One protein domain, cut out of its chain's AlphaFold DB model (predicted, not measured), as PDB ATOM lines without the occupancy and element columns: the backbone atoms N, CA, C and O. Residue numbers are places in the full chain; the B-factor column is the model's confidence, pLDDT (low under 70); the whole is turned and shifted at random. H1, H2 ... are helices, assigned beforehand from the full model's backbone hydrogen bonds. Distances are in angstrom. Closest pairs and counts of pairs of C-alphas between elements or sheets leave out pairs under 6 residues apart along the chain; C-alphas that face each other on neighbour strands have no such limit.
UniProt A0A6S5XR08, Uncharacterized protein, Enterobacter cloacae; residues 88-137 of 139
ATOM      1  N   THR A  88      95.562 180.816 160.493       85.94
ATOM      2  CA  THR A  88      95.322 182.196 160.032       85.94
ATOM      3  C   THR A  88      94.815 182.211 158.591       85.94
ATOM      4  O   THR A  88      93.781 182.811 158.317       85.94
ATOM      5  N   HIS A  89      95.471 181.478 157.688       86.00
ATOM      6  CA  HIS A  89      95.026 181.369 156.293       86.00
ATOM      7  C   HIS A  89      93.654 180.696 156.173       86.00
ATOM      8  O   HIS A  89      92.779 181.204 155.484       86.00
ATOM      9  N   GLN A  90      93.427 179.602 156.910       91.81
ATOM     10  CA  GLN A  90      92.119 178.939 156.923       91.81
ATOM     11  C   GLN A  90      91.003 179.847 157.450       91.81
ATOM     12  O   GLN A  90      89.880 179.763 156.961       91.81
ATOM     13  N   ILE A  91      91.280 180.693 158.448       92.62
ATOM     14  CA  ILE A  91      90.312 181.667 158.958       92.62
ATOM     15  C   ILE A  91      89.961 182.671 157.861       92.62
ATOM     16  O   ILE A  91      88.776 182.859 157.608       92.62
ATOM     17  N   ILE A  92      90.957 183.234 157.171       91.38
ATOM     18  CA  ILE A  92      90.741 184.177 156.062       91.38
ATOM     19  C   ILE A  92      89.897 183.524 154.956       91.38
ATOM     20  O   ILE A  92      88.858 184.061 154.579       91.38
ATOM     21  N   ASP A  93      90.265 182.317 154.513       92.06
ATOM     22  CA  ASP A  93      89.520 181.577 153.486       92.06
ATOM     23  C   ASP A  93      88.063 181.319 153.909       92.06
ATOM     24  O   ASP A  93      87.123 181.391 153.110       92.06
ATOM     25  N   LEU A  94      87.844 180.978 155.183       95.25
ATOM     26  CA  LEU A  94      86.504 180.744 155.715       95.25
ATOM     27  C   LEU A  94      85.702 182.043 155.822       95.25
ATOM     28  O   LEU A  94      84.505 182.026 155.541       95.25
ATOM     29  N   GLU A  95      86.328 183.156 156.196       96.56
ATOM     30  CA  GLU A  95      85.694 184.476 156.237       96.56
ATOM     31  C   GLU A  95      85.263 184.938 154.843       96.56
ATOM     32  O   GLU A  95      84.125 185.394 154.675       96.56
ATOM     33  N   GLU A  96      86.109 184.747 153.828       96.56
ATOM     34  CA  GLU A  96      85.762 185.014 152.429       96.56
ATOM     35  C   GLU A  96      84.563 184.169 151.989       96.56
ATOM     36  O   GLU A  96      83.557 184.703 151.512       96.56
ATOM     37  N   ARG A  97      84.597 182.855 152.250       97.44
ATOM     38  CA  ARG A  97      83.487 181.947 151.919       97.44
ATOM     39  C   ARG A  97      82.189 182.303 152.640       97.44
ATOM     40  O   ARG A  97      81.118 182.228 152.040       97.44
ATOM     41  N   ILE A  98      82.249 182.679 153.919       97.00
ATOM     42  CA  ILE A  98      81.070 183.129 154.677       97.00
ATOM     43  C   ILE A  98      80.511 184.416 154.067       97.00
ATOM     44  O   ILE A  98      79.291 184.584 154.003       97.00
ATOM     45  N   THR A  99      81.376 185.318 153.611       97.38
ATOM     46  CA  THR A  99      80.971 186.579 152.981       97.38
ATOM     47  C   THR A  99      80.262 186.323 151.654       97.38
ATOM     48  O   THR A  99      79.130 186.775 151.478       97.38
ATOM     49  N   GLU A 100      80.836 185.495 150.784       97.06
ATOM     50  CA  GLU A 100      80.212 185.079 149.521       97.06
ATOM     51  C   GLU A 100      78.856 184.382 149.751       97.06
ATOM     52  O   GLU A 100      77.840 184.690 149.117       97.06
ATOM     53  N   GLN A 101      78.787 183.477 150.733       96.75
ATOM     54  CA  GLN A 101      77.530 182.827 151.114       96.75
ATOM     55  C   GLN A 101      76.483 183.823 151.629       96.75
ATOM     56  O   GLN A 101      75.293 183.685 151.340       96.75
ATOM     57  N   ARG A 102      76.889 184.852 152.378       96.44
ATOM     58  CA  ARG A 102      75.971 185.905 152.833       96.44
ATOM     59  C   ARG A 102      75.442 186.724 151.663       96.44
ATOM     60  O   ARG A 102      74.243 187.000 151.624       96.44
ATOM     61  N   GLU A 103      76.284 187.084 150.701       96.81
ATOM     62  CA  GLU A 103      75.861 187.839 149.517       96.81
ATOM     63  C   GLU A 103      74.864 187.059 148.657       96.81
ATOM     64  O   GLU A 103      73.819 187.597 148.271       96.81
ATOM     65  N   THR A 104      75.139 185.777 148.414       96.62
ATOM     66  CA  THR A 104      74.234 184.893 147.665       96.62
ATOM     67  C   THR A 104      72.894 184.720 148.382       96.62
ATOM     68  O   THR A 104      71.840 184.866 147.758       96.62
ATOM     69  N   LEU A 105      72.897 184.512 149.705       94.69
ATOM     70  CA  LEU A 105      71.672 184.448 150.509       94.69
ATOM     71  C   LEU A 105      70.881 185.763 150.480       94.69
ATOM     72  O   LEU A 105      69.653 185.741 150.369       94.69
ATOM     73  N   LEU A 106      71.554 186.916 150.537       94.56
ATOM     74  CA  LEU A 106      70.905 188.224 150.414       94.56
ATOM     75  C   LEU A 106      70.272 188.410 149.031       94.56
ATOM     76  O   LEU A 106      69.149 188.914 148.937       94.56
ATOM     77  N   ALA A 107      70.950 187.989 147.962       95.88
ATOM     78  CA  ALA A 107      70.408 188.031 146.608       95.88
ATOM     79  C   ALA A 107      69.167 187.137 146.464       95.88
ATOM     80  O   ALA A 107      68.135 187.602 145.974       95.88
ATOM     81  N   ALA A 108      69.228 185.904 146.972       95.06
ATOM     82  CA  ALA A 108      68.092 184.988 146.990       95.06
ATOM     83  C   ALA A 108      66.910 185.568 147.787       95.06
ATOM     84  O   ALA A 108      65.778 185.583 147.299       95.06
ATOM     85  N   ARG A 109      67.161 186.139 148.975       93.81
ATOM     86  CA  ARG A 109      66.116 186.782 149.789       93.81
ATOM     87  C   ARG A 109      65.474 187.968 149.068       93.81
ATOM     88  O   ARG A 109      64.256 188.120 149.137       93.81
ATOM     89  N   ARG A 110      66.257 188.792 148.357       95.00
ATOM     90  CA  ARG A 110      65.728 189.898 147.536       95.00
ATOM     91  C   ARG A 110      64.800 189.393 146.434       95.00
ATOM     92  O   ARG A 110      63.727 189.963 146.254       95.00
ATOM     93  N   TYR A 111      65.184 188.323 145.745       94.75
ATOM     94  CA  TYR A 111      64.355 187.720 144.703       94.75
ATOM     95  C   TYR A 111      63.023 187.200 145.265       94.75
ATOM     96  O   TYR A 111      61.960 187.578 144.779       94.75
ATOM     97  N   VAL A 112      63.061 186.430 146.358       94.69
ATOM     98  CA  VAL A 112      61.843 185.927 147.022       94.69
ATOM     99  C   VAL A 112      60.951 187.082 147.489       94.69
ATOM    100  O   VAL A 112      59.735 187.041 147.312       94.69
ATOM    101  N   MET A 113      61.539 188.156 148.022       93.25
ATOM    102  CA  MET A 113      60.804 189.368 148.392       93.25
ATOM    103  C   MET A 113      60.120 190.035 147.196       93.25
ATOM    104  O   MET A 113      59.009 190.545 147.333       93.25
ATOM    105  N   GLN A 114      60.747 190.020 146.023       94.75
ATOM    106  CA  GLN A 114      60.150 190.545 144.802       94.75
ATOM    107  C   GLN A 114      58.960 189.691 144.338       94.75
ATOM    108  O   GLN A 114      57.901 190.248 144.054       94.75
ATOM    109  N   CYS A 115      59.083 188.360 144.354       92.81
ATOM    110  CA  CYS A 115      57.974 187.447 144.056       92.81
ATOM    111  C   CYS A 115      56.798 187.639 145.027       92.81
ATOM    112  O   CYS A 115      55.648 187.758 144.605       92.81
ATOM    113  N   ALA A 116      57.089 187.757 146.326       93.12
ATOM    114  CA  ALA A 116      56.087 188.017 147.357       93.12
ATOM    115  C   ALA A 116      55.335 189.339 147.119       93.12
ATOM    116  O   ALA A 116      54.116 189.396 147.285       93.12
ATOM    117  N   ARG A 117      56.042 190.393 146.677       93.06
ATOM    118  CA  ARG A 117      55.442 191.690 146.310       93.06
ATOM    119  C   ARG A 117      54.529 191.610 145.089       93.06
ATOM    120  O   ARG A 117      53.581 192.382 145.007       93.06
ATOM    121  N   TRP A 118      54.793 190.695 144.161       94.38
ATOM    122  CA  TRP A 118      53.915 190.432 143.017       94.38
ATOM    123  C   TRP A 118      52.704 189.552 143.362       94.38
ATOM    124  O   TRP A 118      51.914 189.238 142.477       94.38
ATOM    125  N   GLY A 119      52.519 189.197 144.639       91.25
ATOM    126  CA  GLY A 119      51.342 188.472 145.124       91.25
ATOM    127  C   GLY A 119      51.537 186.963 145.264       91.25
ATOM    128  O   GLY A 119      50.564 186.254 145.513       91.25
ATOM    129  N   ASP A 120      52.767 186.454 145.142       94.62
ATOM    130  CA  ASP A 120      53.052 185.040 145.388       94.62
ATOM    131  C   ASP A 120      52.898 184.711 146.889       94.62
ATOM    132  O   ASP A 120      53.685 185.131 147.747       94.62
ATOM    133  N   ALA A 121      51.847 183.956 147.216       89.94
ATOM    134  CA  ALA A 121      51.547 183.525 148.578       89.94
ATOM    135  C   ALA A 121      52.597 182.546 149.135       89.94
ATOM    136  O   ALA A 121      52.873 182.561 150.336       89.94
ATOM    137  N   HIS A 122      53.219 181.729 148.278       93.06
ATOM    138  CA  HIS A 122      54.272 180.804 148.683       93.06
ATOM    139  C   HIS A 122      55.543 181.566 149.065       93.06
ATOM    140  O   HIS A 122      56.110 181.323 150.132       93.06
ATOM    141  N   ALA A 123      55.934 182.563 148.268       92.00
ATOM    142  CA  ALA A 123      57.071 183.431 148.577       92.00
ATOM    143  C   ALA A 123      56.883 184.201 149.903       92.00
ATOM    144  O   ALA A 123      57.822 184.315 150.693       92.00
ATOM    145  N   ASN A 124      55.661 184.669 150.193       91.19
ATOM    146  CA  ASN A 124      55.327 185.274 151.489       91.19
ATOM    147  C   ASN A 124      55.487 184.284 152.656       91.19
ATOM    148  O   ASN A 124      56.060 184.636 153.688       91.19
ATOM    149  N   GLY A 125      55.032 183.038 152.486       92.88
ATOM    150  CA  GLY A 125      55.214 181.978 153.481       92.88
ATOM    151  C   GLY A 125      56.689 181.659 153.751       92.88
ATOM    152  O   GLY A 125      57.083 181.497 154.906       92.88
ATOM    153  N   VAL A 126      57.523 181.641 152.705       93.00
ATOM    154  CA  VAL A 126      58.976 181.424 152.824       93.00
ATOM    155  C   VAL A 126      59.646 182.542 153.628       93.00
ATOM    156  O   VAL A 126      60.442 182.250 154.519       93.00
ATOM    157  N   LEU A 127      59.306 183.813 153.388       91.44
ATOM    158  CA  LEU A 127      59.866 184.935 154.158       91.44
ATOM    159  C   LEU A 127      59.479 184.868 155.638       91.44
ATOM    160  O   LEU A 127      60.345 185.013 156.495       91.44
ATOM    161  N   GLN A 128      58.212 184.567 155.941       90.62
ATOM    162  CA  GLN A 128      57.755 184.400 157.325       90.62
ATOM    163  C   GLN A 128      58.472 183.244 158.037       90.62
ATOM    164  O   GLN A 128      58.794 183.352 159.221       90.62
ATOM    165  N   ALA A 129      58.742 182.143 157.329       91.25
ATOM    166  CA  ALA A 129      59.505 181.023 157.871       91.25
ATOM    167  C   ALA A 129      60.968 181.405 158.150       91.25
ATOM    168  O   ALA A 129      61.493 181.054 159.207       91.25
ATOM    169  N   ILE A 130      61.604 182.161 157.246       89.44
ATOM    170  CA  ILE A 130      62.968 182.681 157.431       89.44
ATOM    171  C   ILE A 130      63.031 183.618 158.642       89.44
ATOM    172  O   ILE A 130      63.902 183.448 159.495       89.44
ATOM    173  N   ASP A 131      62.104 184.571 158.754       88.25
ATOM    174  CA  ASP A 131      62.093 185.547 159.849       88.25
ATOM    175  C   ASP A 131      61.822 184.860 161.207       88.25
ATOM    176  O   ASP A 131      62.468 185.180 162.208       88.25
ATOM    177  N   ARG A 132      60.952 183.837 161.241       89.94
ATOM    178  CA  ARG A 132      60.733 183.002 162.438       89.94
ATOM    179  C   ARG A 132      61.981 182.200 162.818       89.94
ATOM    180  O   ARG A 132      62.305 182.108 164.000       89.94
ATOM    181  N   ALA A 133      62.688 181.633 161.841       86.56
ATOM    182  CA  ALA A 133      63.925 180.891 162.083       86.56
ATOM    183  C   ALA A 133      65.067 181.798 162.576       86.56
ATOM    184  O   ALA A 133      65.875 181.365 163.395       86.56
ATOM    185  N   ALA A 134      65.125 183.051 162.114       81.19
ATOM    186  CA  ALA A 134      66.100 184.034 162.582       81.19
ATOM    187  C   ALA A 134      65.845 184.462 164.039       81.19
ATOM    188  O   ALA A 134      66.794 184.595 164.807       81.19
ATOM    189  N   ALA A 135      64.578 184.619 164.436       82.38
ATOM    190  CA  ALA A 135      64.204 184.973 165.807       82.38
ATOM    191  C   ALA A 135      64.496 183.855 166.832       82.38
ATOM    192  O   ALA A 135      64.778 184.148 167.987       82.38
ATOM    193  N   GLY A 136      64.462 182.584 166.416       72.75
ATOM    194  CA  GLY A 136      64.681 181.429 167.298       72.75
ATOM    195  C   GLY A 136      66.142 181.045 167.563       72.75
ATOM    196  O   GLY A 136      66.378 180.072 168.264       72.75
ATOM    197  N   LYS A 137      67.131 181.753 166.996       61.59
ATOM    198  CA  LYS A 137      68.570 181.468 167.202       61.59
ATOM    199  C   LYS A 137      69.244 182.348 168.272       61.59
ATOM    200  O   LYS A 137      70.470 182.365 168.343       61.59
TER     201      LYS A 137
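AT A GLANCE: This is residues 88 to 137 of the 139 residues of an uncharacterized protein of Enterobacter cloacae (UniProt A0A6S5XR08). One long helix, H1, is joined at its end by a tight turn to a shorter helix, H2, which folds back at a slant, and the two make an open V with one long arm and one short arm. The long arm, residues 88 to 108 of H1, sticks out free. The printed part has 50 residues with two named helices, H1 then H2, and no named strand, all helix in class. It is only just loose, close to extended, with a radius of gyration of the C-alphas of 14.5 A and spans of 46 by 23 by 10 A.

HOW THE PARTS SIT: Start at H1, residues 88 to 117, and look at its residues 109 to 116, which alone touch H2, residues 121 to 135. From H2, residues 122 to 127 alone touch H1. The closest C-alphas are those of Ala 116 and Ala 123, 4.8 A apart. The helices form a helical hairpin, running opposite ways at a steep tilt of 39 degrees. In H1 and H2 every O i to N i+4 pair is within hydrogen-bond range.

IN THESE COORDINATES: Find C-alpha 88 at (95.322, 182.196, 160.032); from there H1 runs 43.2 A to C-alpha 117 at (55.442, 191.690, 146.310). H2 runs 21.4 A from Ala 121 to C-alpha 135 at (64.204, 184.973, 165.807).

THE WHOLE: Look at Thr 88 and Gly 119 for the two C-alphas farthest apart, 46.9 A. The printed part has no cut, and the link from H1 to H2 is tight. Residues 131 to 137, of which 131 to 135 belong to H2, stand free. Mean pLDDT of the printed part is 91.7, and residue 137 is under 70.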